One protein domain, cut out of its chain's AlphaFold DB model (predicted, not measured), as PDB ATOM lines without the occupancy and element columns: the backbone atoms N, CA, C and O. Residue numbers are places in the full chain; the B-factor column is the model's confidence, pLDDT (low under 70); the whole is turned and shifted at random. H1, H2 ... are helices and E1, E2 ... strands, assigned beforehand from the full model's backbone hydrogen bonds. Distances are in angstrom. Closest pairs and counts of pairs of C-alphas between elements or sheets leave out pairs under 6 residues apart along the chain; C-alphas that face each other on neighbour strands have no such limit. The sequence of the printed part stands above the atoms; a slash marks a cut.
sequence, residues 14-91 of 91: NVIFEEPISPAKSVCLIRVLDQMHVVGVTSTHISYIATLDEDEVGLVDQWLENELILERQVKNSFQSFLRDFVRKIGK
ATOM      1  N   ASN A  14      -7.514  49.481 -83.539       87.25
ATOM      2  CA  ASN A  14      -8.383  48.536 -84.234       87.25
ATOM      3  C   ASN A  14      -8.673  47.335 -83.330       87.25
ATOM      4  O   ASN A  14      -7.756  46.747 -82.763       87.25
ATOM      5  N   VAL A  15      -9.942  46.942 -83.215       86.50
ATOM      6  CA  VAL A  15     -10.306  45.668 -82.581       86.50
ATOM      7  C   VAL A  15     -10.126  44.573 -83.622       86.50
ATOM      8  O   VAL A  15     -10.779  44.600 -84.661       86.50
ATOM      9  N   ILE A  16      -9.204  43.654 -83.354       86.31
ATOM     10  CA  ILE A  16      -8.860  42.544 -84.245       86.31
ATOM     11  C   ILE A  16      -9.771  41.354 -83.967       86.31
ATOM     12  O   ILE A  16     -10.263  40.708 -84.887       86.31
ATOM     13  N   PHE A  17     -10.027  41.090 -82.688       84.81
ATOM     14  CA  PHE A  17     -10.866  39.983 -82.268       84.81
ATOM     15  C   PHE A  17     -11.560  40.285 -80.945       84.81
ATOM     16  O   PHE A  17     -11.011  40.986 -80.095       84.81
ATOM     17  N   GLU A  18     -12.737  39.698 -80.760       86.31
ATOM     18  CA  GLU A  18     -13.487  39.720 -79.510       86.31
ATOM     19  C   GLU A  18     -14.002  38.310 -79.199       86.31
ATOM     20  O   GLU A  18     -14.778  37.743 -79.971       86.31
ATOM     21  N   GLU A  19     -13.603  37.770 -78.045       84.44
ATOM     22  CA  GLU A  19     -14.161  36.543 -77.481       84.44
ATOM     23  C   GLU A  19     -15.077  36.872 -76.296       84.44
ATOM     24  O   GLU A  19     -14.584  37.306 -75.249       84.44
ATOM     25  N   PRO A  20     -16.394  36.635 -76.393       85.94
ATOM     26  CA  PRO A  20     -17.283  36.775 -75.250       85.94
ATOM     27  C   PRO A  20     -17.048  35.629 -74.252       85.94
ATOM     28  O   PRO A  20     -17.227  34.457 -74.575       85.94
ATOM     29  N   ILE A  21     -16.687  35.962 -73.010       81.38
ATOM     30  CA  ILE A  21     -16.469  34.983 -71.926       81.38
ATOM     31  C   ILE A  21     -17.757  34.750 -71.135       81.38
ATOM     32  O   ILE A  21     -18.068  33.631 -70.729       81.38
ATOM     33  N   SER A  22     -18.510  35.816 -70.874       83.06
ATOM     34  CA  SER A  22     -19.789  35.763 -70.167       83.06
ATOM     35  C   SER A  22     -20.662  36.946 -70.592       83.06
ATOM     36  O   SER A  22     -20.168  37.861 -71.252       83.06
ATOM     37  N   PRO A  23     -21.938  37.014 -70.170       83.69
ATOM     38  CA  PRO A  23     -22.724  38.227 -70.351       83.69
ATOM     39  C   PRO A  23     -21.954  39.442 -69.812       83.69
ATOM     40  O   PRO A  23     -21.484  39.425 -68.673       83.69
ATOM     41  N   ALA A  24     -21.783  40.455 -70.665       85.50
ATOM     42  CA  ALA A  24     -21.048  41.688 -70.386       85.50
ATOM     43  C   ALA A  24     -19.558  41.529 -70.006       85.50
ATOM     44  O   ALA A  24     -19.004  42.420 -69.355       85.50
ATOM     45  N   LYS A  25     -18.912  40.420 -70.397       87.44
ATOM     46  CA  LYS A  25     -17.458  40.241 -70.299       87.44
ATOM     47  C   LYS A  25     -16.904  39.621 -71.577       87.44
ATOM     48  O   LYS A  25     -17.324  38.527 -71.952       87.44
ATOM     49  N   SER A  26     -15.904  40.262 -72.159       88.06
ATOM     50  CA  SER A  26     -15.189  39.781 -73.339       88.06
ATOM     51  C   SER A  26     -13.683  39.897 -73.126       88.06
ATOM     52  O   SER A  26     -13.223  40.711 -72.327       88.06
ATOM     53  N   VAL A  27     -12.900  39.094 -73.834       89.38
ATOM     54  CA  VAL A  27     -11.471  39.350 -74.035       89.38
ATOM     55  C   VAL A  27     -11.277  39.764 -75.479       89.38
ATOM     56  O   VAL A  27     -11.724  39.075 -76.391       89.38
ATOM     57  N   CYS A  28     -10.621  40.899 -75.678       89.56
ATOM     58  CA  CYS A  28     -10.388  41.468 -76.990       89.56
ATOM     59  C   CYS A  28      -8.899  41.463 -77.310       89.56
ATOM     60  O   CYS A  28      -8.075  41.810 -76.460       89.56
ATOM     61  N   LEU A  29      -8.576  41.133 -78.557       90.44
ATOM     62  CA  LEU A  29      -7.292  41.475 -79.146       90.44
ATOM     63  C   LEU A  29      -7.458  42.812 -79.865       90.44
ATOM     64  O   LEU A  29      -8.277  42.936 -80.781       90.44
ATOM     65  N   ILE A  30      -6.685  43.809 -79.454       92.00
ATOM     66  CA  ILE A  30      -6.671  45.132 -80.071       92.00
ATOM     67  C   ILE A  30      -5.287  45.420 -80.637       92.00
ATOM     68  O   ILE A  30      -4.276  45.102 -80.019       92.00
ATOM     69  N   ARG A  31      -5.241  46.050 -81.806       90.44
ATOM     70  CA  ARG A  31      -4.027  46.625 -82.376       90.44
ATOM     71  C   ARG A  31      -4.036  48.121 -82.097       90.44
ATOM     72  O   ARG A  31      -4.977  48.807 -82.496       90.44
ATOM     73  N   VAL A  32      -3.016  48.610 -81.407       90.50
ATOM     74  CA  VAL A  32      -2.783  50.029 -81.140       90.50
ATOM     75  C   VAL A  32      -1.513  50.423 -81.879       90.50
ATOM     76  O   VAL A  32      -0.421  50.024 -81.484       90.50
ATOM     77  N   LEU A  33      -1.661  51.179 -82.969       87.44
ATOM     78  CA  LEU A  33      -0.578  51.431 -83.927       87.44
ATOM     79  C   LEU A  33       0.070  50.099 -84.372       87.44
ATOM     80  O   LEU A  33      -0.605  49.246 -84.949       87.44
ATOM     81  N   ASP A  34       1.349  49.907 -84.056       83.19
ATOM     82  CA  ASP A  34       2.129  48.724 -84.422       83.19
ATOM     83  C   ASP A  34       2.120  47.633 -83.336       83.19
ATOM     84  O   ASP A  34       2.618  46.535 -83.565       83.19
ATOM     85  N   GLN A  35       1.525  47.899 -82.167       87.06
ATOM     86  CA  GLN A  35       1.490  46.970 -81.035       87.06
ATOM     87  C   GLN A  35       0.153  46.234 -80.951       87.06
ATOM     88  O   GLN A  35      -0.906  46.797 -81.234       87.06
ATOM     89  N   MET A  36       0.183  44.974 -80.516       90.94
ATOM     90  CA  MET A  36      -1.023  44.200 -80.228       90.94
ATOM     91  C   MET A  36      -1.153  43.927 -78.736       90.94
ATOM     92  O   MET A  36      -0.221  43.445 -78.092       90.94
ATOM     93  N   HIS A  37      -2.340  44.187 -78.199       91.62
ATOM     94  CA  HIS A  37      -2.653  44.001 -76.790       91.62
ATOM     95  C   HIS A  37      -3.874  43.114 -76.607       91.62
ATOM     96  O   HIS A  37      -4.875  43.235 -77.316       91.62
ATOM     97  N   VAL A  38      -3.810  42.273 -75.583       90.19
ATOM     98  CA  VAL A  38      -4.953  41.525 -75.073       90.19
ATOM     99  C   VAL A  38      -5.534  42.302 -73.904       90.19
ATOM    100  O   VAL A  38      -4.832  42.620 -72.937       90.19
ATOM    101  N   VAL A  39      -6.823  42.610 -73.987       92.88
ATOM    102  CA  VAL A  39      -7.549  43.348 -72.953       92.88
ATOM    103  C   VAL A  39      -8.808  42.595 -72.545       92.88
ATOM    104  O   VAL A  39      -9.524  42.047 -73.375       92.88
ATOM    105  N   GLY A  40      -9.091  42.566 -71.250       92.19
ATOM    106  CA  GLY A  40     -10.371  42.125 -70.719       92.19
ATOM    107  C   GLY A  40     -11.333  43.301 -70.703       92.19
ATOM    108  O   GLY A  40     -11.056  44.316 -70.074       92.19
ATOM    109  N   VAL A  41     -12.467  43.174 -71.371       91.50
ATOM    110  CA  VAL A  41     -13.520  44.186 -71.406       91.50
ATOM    111  C   VAL A  41     -14.688  43.701 -70.566       91.50
ATOM    112  O   VAL A  41     -15.152  42.570 -70.692       91.50
ATOM    113  N   THR A  42     -15.179  44.568 -69.697       90.69
ATOM    114  CA  THR A  42     -16.417  44.374 -68.944       90.69
ATOM    115  C   THR A  42     -17.358  45.541 -69.217       90.69
ATOM    116  O   THR A  42     -16.954  46.538 -69.812       90.69
ATOM    117  N   SER A  43     -18.597  45.478 -68.728       86.81
ATOM    118  CA  SER A  43     -19.543  46.603 -68.822       86.81
ATOM    119  C   SER A  43     -19.042  47.919 -68.218       86.81
ATOM    120  O   SER A  43     -19.592  48.970 -68.527       86.81
ATOM    121  N   THR A  44     -18.048  47.872 -67.331       91.25
ATOM    122  CA  THR A  44     -17.612  49.038 -66.546       91.25
ATOM    123  C   THR A  44     -16.125  49.349 -66.677       91.25
ATOM    124  O   THR A  44     -15.724  50.472 -66.396       91.25
ATOM    125  N   HIS A  45     -15.307  48.381 -67.094       91.38
ATOM    126  CA  HIS A  45     -13.850  48.496 -67.087       91.38
ATOM    127  C   HIS A  45     -13.215  47.767 -68.267       91.38
ATOM    128  O   HIS A  45     -13.693  46.706 -68.674       91.38
ATOM    129  N   ILE A  46     -12.092  48.309 -68.736       92.69
ATOM    130  CA  ILE A  46     -11.149  47.632 -69.624       92.69
ATOM    131  C   ILE A  46      -9.869  47.390 -68.823       92.69
ATOM    132  O   ILE A  46      -9.263  48.334 -68.318       92.69
ATOM    133  N   SER A  47      -9.473  46.131 -68.707       92.06
ATOM    134  CA  SER A  47      -8.280  45.690 -67.993       92.06
ATOM    135  C   SER A  47      -7.238  45.208 -68.988       92.06
ATOM    136  O   SER A  47      -7.522  44.354 -69.824       92.06
ATOM    137  N   TYR A  48      -6.015  45.716 -68.886       91.19
ATOM    138  CA  TYR A  48      -4.893  45.185 -69.650       91.19
ATOM    139  C   TYR A  48      -4.533  43.778 -69.155       91.19
ATOM    140  O   TYR A  48      -4.427  43.558 -67.949       91.19
ATOM    141  N   ILE A  49      -4.361  42.836 -70.086       89.94
ATOM    142  CA  ILE A  49      -3.940  41.463 -69.785       89.94
ATOM    143  C   ILE A  49      -2.496  41.274 -70.241       89.94
ATOM    144  O   ILE A  49      -1.668  40.823 -69.452       89.94
ATOM    145  N   ALA A  50      -2.188  41.617 -71.497       89.62
ATOM    146  CA  ALA A  50      -0.867  41.383 -72.070       89.62
ATOM    147  C   ALA A  50      -0.605  42.168 -73.360       89.62
ATOM    148  O   ALA A  50      -1.527  42.691 -73.983       89.62
ATOM    149  N   THR A  51       0.657  42.169 -73.780       91.38
ATOM    150  CA  THR A  51       1.120  42.624 -75.094       91.38
ATOM    151  C   THR A  51       1.734  41.423 -75.789       91.38
ATOM    152  O   THR A  51       2.456  40.670 -75.136       91.38
ATOM    153  N   LEU A  52       1.405  41.230 -77.063       89.00
ATOM    154  CA  LEU A  52       2.010  40.182 -77.879       89.00
ATOM    155  C   LEU A  52       3.436  40.593 -78.253       89.00
ATOM    156  O   LEU A  52       3.692  41.773 -78.518       89.00
ATOM    157  N   ASP A  53       4.346  39.627 -78.272       89.50
ATOM    158  CA  ASP A  53       5.690  39.828 -78.820       89.50
ATOM    159  C   ASP A  53       5.688  39.827 -80.363       89.50
ATOM    160  O   ASP A  53       4.660  39.605 -80.999       89.50
ATOM    161  N   GLU A  54       6.829  40.134 -80.982       86.44
ATOM    162  CA  GLU A  54       6.937  40.238 -82.446       86.44
ATOM    163  C   GLU A  54       6.601  38.921 -83.164       86.44
ATOM    164  O   GLU A  54       5.974  38.951 -84.225       86.44
ATOM    165  N   ASP A  55       6.955  37.774 -82.575       86.50
ATOM    166  CA  ASP A  55       6.653  36.454 -83.135       86.50
ATOM    167  C   ASP A  55       5.141  36.179 -83.069       86.50
ATOM    168  O   ASP A  55       4.526  35.752 -84.052       86.50
ATOM    169  N   GLU A  56       4.513  36.468 -81.926       84.44
ATOM    170  CA  GLU A  56       3.070  36.351 -81.713       84.44
ATOM    171  C   GLU A  56       2.285  37.319 -82.621       84.44
ATOM    172  O   GLU A  56       1.270  36.923 -83.201       84.44
ATOM    173  N   VAL A  57       2.761  38.556 -82.807       86.31
ATOM    174  CA  VAL A  57       2.186  39.525 -83.759       86.31
ATOM    175  C   VAL A  57       2.279  38.994 -85.188       86.31
ATOM    176  O   VAL A  57       1.279  39.025 -85.906       86.31
ATOM    177  N   GLY A  58       3.431  38.444 -85.584       85.44
ATOM    178  CA  GLY A  58       3.625  37.855 -86.910       85.44
ATOM    179  C   GLY A  58       2.648  36.714 -87.202       85.44
ATOM    180  O   GLY A  58       2.103  36.632 -88.303       85.44
ATOM    181  N   LEU A  59       2.350  35.875 -86.204       83.44
ATOM    182  CA  LEU A  59       1.337  34.821 -86.328       83.44
ATOM    183  C   LEU A  59      -0.073  35.387 -86.530       83.44
ATOM    184  O   LEU A  59      -0.840  34.850 -87.333       83.44
ATOM    185  N   VAL A  60      -0.428  36.462 -85.818       82.56
ATOM    186  CA  VAL A  60      -1.738  37.111 -85.979       82.56
ATOM    187  C   VAL A  60      -1.845  37.823 -87.323       82.56
ATOM    188  O   VAL A  60      -2.895  37.746 -87.955       82.56
ATOM    189  N   ASP A  61      -0.788  38.479 -87.791       85.19
ATOM    190  CA  ASP A  61      -0.787  39.141 -89.096       85.19
ATOM    191  C   ASP A  61      -0.891  38.130 -90.233       85.19
ATOM    192  O   ASP A  61      -1.754  38.269 -91.100       85.19
ATOM    193  N   GLN A  62      -0.124  37.039 -90.166       82.81
ATOM    194  CA  GLN A  62      -0.268  35.931 -91.104       82.81
ATOM    195  C   GLN A  62      -1.686  35.339 -91.057       82.81
ATOM    196  O   GLN A  62      -2.243  34.942 -92.081       82.81
ATOM    197  N   TRP A  63      -2.296  35.265 -89.872       78.62
ATOM    198  CA  TRP A  63      -3.679  34.827 -89.726       78.62
ATOM    199  C   TRP A  63      -4.675  35.811 -90.347       78.62
ATOM    200  O   TRP A  63      -5.561  35.361 -91.063       78.62
ATOM    201  N   LEU A  64      -4.519  37.121 -90.146       78.19
ATOM    202  CA  LEU A  64      -5.376  38.153 -90.740       78.19
ATOM    203  C   LEU A  64      -5.290  38.156 -92.267       78.19
ATOM    204  O   LEU A  64      -6.315  38.244 -92.947       78.19
ATOM    205  N   GLU A  65      -4.081  38.007 -92.807       78.25
ATOM    206  CA  GLU A  65      -3.855  37.845 -94.245       78.25
ATOM    207  C   GLU A  65      -4.548  36.586 -94.787       78.25
ATOM    208  O   GLU A  65      -5.119  36.614 -95.877       78.25
ATOM    209  N   ASN A  66      -4.569  35.501 -94.006       70.19
ATOM    210  CA  ASN A  66      -5.246  34.255 -94.371       70.19
ATOM    211  C   ASN A  66      -6.773  34.286 -94.138       70.19
ATOM    212  O   ASN A  66      -7.510  33.646 -94.887       70.19
ATOM    213  N   GLU A  67      -7.289  35.016 -93.143       59.97
ATOM    214  CA  GLU A  67      -8.735  35.193 -92.920       59.97
ATOM    215  C   GLU A  67      -9.378  36.057 -94.002       59.97
ATOM    216  O   GLU A  67     -10.502  35.763 -94.409       59.97
ATOM    217  N   LEU A  68      -8.647  37.033 -94.556       53.75
ATOM    218  CA  LEU A  68      -9.051  37.745 -95.776       53.75
ATOM    219  C   LEU A  68      -9.294  36.793 -96.967       53.75
ATOM    220  O   LEU A  68      -9.970  37.172 -97.921       53.75
ATOM    221  N   ILE A  69      -8.780  35.560 -96.903       49.88
ATOM    222  CA  ILE A  69      -8.930  34.520 -97.931       49.88
ATOM    223  C   ILE A  69     -10.019  33.490 -97.553       49.88
ATOM    224  O   ILE A  69     -10.568  32.831 -98.438       49.88
ATOM    225  N   LEU A  70     -10.379  33.345 -96.271       43.47
ATOM    226  CA  LEU A  70     -11.201  32.236 -95.767       43.47
ATOM    227  C   LEU A  70     -12.212  32.690 -94.699       43.47
ATOM    228  O   LEU A  70     -12.093  32.374 -93.513       43.47
ATOM    229  N   GLU A  71     -13.285  33.354 -95.126       47.88
ATOM    230  CA  GLU A  71     -14.450  33.572 -94.267       47.88
ATOM    231  C   GLU A  71     -15.063  32.221 -93.824       47.88
ATOM    232  O   GLU A  71     -15.612  31.480 -94.641       47.88
ATOM    233  N   ARG A  72     -15.016  31.949 -92.504       44.25
ATOM    234  CA  ARG A  72     -15.831  31.008 -91.677       44.25
ATOM    235  C   ARG A  72     -15.141  29.834 -90.972       44.25
ATOM    236  O   ARG A  72     -15.762  29.305 -90.052       44.25
ATOM    237  N   GLN A  73     -13.913  29.422 -91.292       47.59
ATOM    238  CA  GLN A  73     -13.313  28.233 -90.639       47.59
ATOM    239  C   GLN A  73     -12.343  28.527 -89.481       47.59
ATOM    240  O   GLN A  73     -12.062  27.622 -88.694       47.59
ATOM    241  N   VAL A  74     -11.859  29.763 -89.315       51.19
ATOM    242  CA  VAL A  74     -10.670  30.014 -88.476       51.19
ATOM    243  C   VAL A  74     -10.967  30.444 -87.031       51.19
ATOM    244  O   VAL A  74     -10.063  30.435 -86.191       51.19
ATOM    245  N   LYS A  75     -12.244  30.662 -86.676       53.38
ATOM    246  CA  LYS A  75     -12.678  30.953 -85.291       53.38
ATOM    247  C   LYS A  75     -12.147  29.949 -84.259       53.38
ATOM    248  O   LYS A  75     -11.764  30.347 -83.167       53.38
ATOM    249  N   ASN A  76     -12.066  28.664 -84.608       56.28
ATOM    250  CA  ASN A  76     -11.646  27.620 -83.667       56.28
ATOM    251  C   ASN A  76     -10.143  27.658 -83.346       56.28
ATOM    252  O   ASN A  76      -9.752  27.363 -82.218       56.28
ATOM    253  N   SER A  77      -9.301  28.023 -84.320       58.50
ATOM    254  CA  SER A  77      -7.843  28.036 -84.136       58.50
ATOM    255  C   SER A  77      -7.414  29.212 -83.261       58.50
ATOM    256  O   SER A  77      -6.669  29.038 -82.298       58.50
ATOM    257  N   PHE A  78      -7.975  30.398 -83.509       61.41
ATOM    258  CA  PHE A  78      -7.645  31.587 -82.728       61.41
ATOM    259  C   PHE A  78      -8.235  31.550 -81.311       61.41
ATOM    260  O   PHE A  78      -7.569  31.929 -80.351       61.41
ATOM    261  N   GLN A  79      -9.432  30.978 -81.137       62.88
ATOM    262  CA  GLN A  79      -9.945  30.659 -79.801       62.88
ATOM    263  C   GLN A  79      -9.054  29.664 -79.048       62.88
ATOM    264  O   GLN A  79      -9.021  29.691 -77.817       62.88
ATOM    265  N   SER A  80      -8.355  28.763 -79.746       67.81
ATOM    266  CA  SER A  80      -7.346  27.906 -79.114       67.81
ATOM    267  C   SER A  80      -6.115  28.719 -78.730       67.81
ATOM    268  O   SER A  80      -5.700  28.649 -77.580       67.81
ATOM    269  N   PHE A  81      -5.602  29.558 -79.635       69.31
ATOM    270  CA  PHE A  81      -4.464  30.438 -79.361       69.31
ATOM    271  C   PHE A  81      -4.717  31.359 -78.163       69.31
ATOM    272  O   PHE A  81      -3.936  31.349 -77.219       69.31
ATOM    273  N   LEU A  82      -5.833  32.097 -78.137       65.88
ATOM    274  CA  LEU A  82      -6.177  32.965 -77.006       65.88
ATOM    275  C   LEU A  82      -6.326  32.177 -75.708       65.88
ATOM    276  O   LEU A  82      -5.923  32.647 -74.648       65.88
ATOM    277  N   ARG A  83      -6.886  30.968 -75.770       67.44
ATOM    278  CA  ARG A  83      -7.019  30.099 -74.598       67.44
ATOM    279  C   ARG A  83      -5.664  29.620 -74.091       67.44
ATOM    280  O   ARG A  83      -5.449  29.608 -72.880       67.44
ATOM    281  N   ASP A  84      -4.756  29.251 -74.989       71.00
ATOM    282  CA  ASP A  84      -3.397  28.834 -74.643       71.00
ATOM    283  C   ASP A  84      -2.563  30.015 -74.133       71.00
ATOM    284  O   ASP A  84      -1.834  29.872 -73.152       71.00
ATOM    285  N   PHE A  85      -2.749  31.204 -74.702       64.56
ATOM    286  CA  PHE A  85      -2.132  32.447 -74.251       64.56
ATOM    287  C   PHE A  85      -2.627  32.863 -72.859       64.56
ATOM    288  O   PHE A  85      -1.829  33.079 -71.950       64.56
ATOM    289  N   VAL A  86      -3.944  32.875 -72.629       62.78
ATOM    290  CA  VAL A  86      -4.519  33.132 -71.297       62.78
ATOM    291  C   VAL A  86      -4.019  32.097 -70.282       62.78
ATOM    292  O   VAL A  86      -3.689  32.450 -69.150       62.78
ATOM    293  N   ARG A  87      -3.886  30.824 -70.682       63.25
ATOM    294  CA  ARG A  87      -3.297  29.777 -69.831       63.25
ATOM    295  C   ARG A  87      -1.808  30.021 -69.541       63.25
ATOM    296  O   ARG A  87      -1.373  29.713 -68.434       63.25
ATOM    297  N   LYS A  88      -1.039  30.549 -70.498       65.19
ATOM    298  CA  LYS A  88       0.389  30.897 -70.353       65.19
ATOM    299  C   LYS A  88       0.596  32.043 -69.355       65.19
ATOM    300  O   LYS A  88       1.560  31.999 -68.603       65.19
ATOM    301  N   ILE A  89      -0.320  33.013 -69.308       57.12
ATOM    302  CA  ILE A  89      -0.220  34.211 -68.447       57.12
ATOM    303  C   ILE A  89      -0.832  34.000 -67.048       57.12
ATOM    304  O   ILE A  89      -0.542  34.746 -66.121       57.12
ATOM    305  N   GLY A  90      -1.655  32.965 -66.863       49.31
ATOM    306  CA  GLY A  90      -2.289  32.635 -65.580       49.31
ATOM    307  C   GLY A  90      -1.451  31.807 -64.588       49.31
ATOM    308  O   GLY A  90      -2.036  31.291 -63.634       49.31
ATOM    309  N   LYS A  91      -0.141  31.623 -64.805       43.94
ATOM    310  CA  LYS A  91       0.799  30.976 -63.865       43.94
ATOM    311  C   LYS A  91       1.798  31.986 -63.328       43.94
ATOM    312  O   LYS A  91       2.171  31.828 -62.146       43.94
TER     313      LYS A  91
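What this domain is: This is residues 14 to 91 of the 91 residues of an uncharacterized protein of Candidatus Poribacteria bacterium (UniProt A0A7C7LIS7). A strongly twisted wall of four antiparallel strands, E1 to E4, has two helices, H1 and H2, over one face, and its other face is bare. Both helices run across the strands, and residues 68 to 73 of the link between them stick out. The printed part has 78 residues, with the named elements in the order E1, E2, E3, E4, H1, H2; the class is mixed, helices and strands. It is compact, with a radius of gyration of the C-alphas of 12.5 A and spans of 35 by 26 by 26 A.

How they stand to each other: E1, residues 14 to 22, bends by 57 degrees at residue 17. E2, residues 25 to 32, is its antiparallel neighbour at 166 degrees, with N 19 and O 27 2.8 A apart, within hydrogen-bond range; E2 bends by 50 degrees at residue 29. E3, residues 35 to 42, is antiparallel to E2 at 157 degrees, with N 28 and O 39 at 2.8 A. E4, residues 46 to 51, is antiparallel to E3 at 149 degrees, with N 40 and O 47 at 2.8 A. The four form a meander, each strand the antiparallel neighbour of the one before, and each successive pair is a hairpin. H1, residues 54 to 67, is on the sheet at a height of 10.5 A; its closest C-alphas to E3 are those of Val 57 and Met 36, 6.7 A. H2, residues 75 to 89, is on the same face at a height of 10.0 A, over E1 and E2; the closest C-alphas of H2 and E1 are those of Gln 79 and Glu 19, 7.6 A. H1 and H2 are near each other, and in both every O i to N i+4 pair is within hydrogen-bond range.

Where its parts are: E1 begins at C-alpha 14 (-8.383, 48.536, -84.234) and is 22.2 A long; E2 is 20.7 A, E3 21.8 A and E4 14.3 A. H1 is 19.5 A long. H2, 21.2 A, ends at C-alpha 89 (-0.220, 34.211, -68.447).

The domain as a whole: The C-alphas of Thr 44 and Ile 69 are the two farthest apart, 35.7 A. The printed part has no cut and no long link. Mean pLDDT of the printed part is 77.6; residues 67 to 83 and 85 to 91 are under 70.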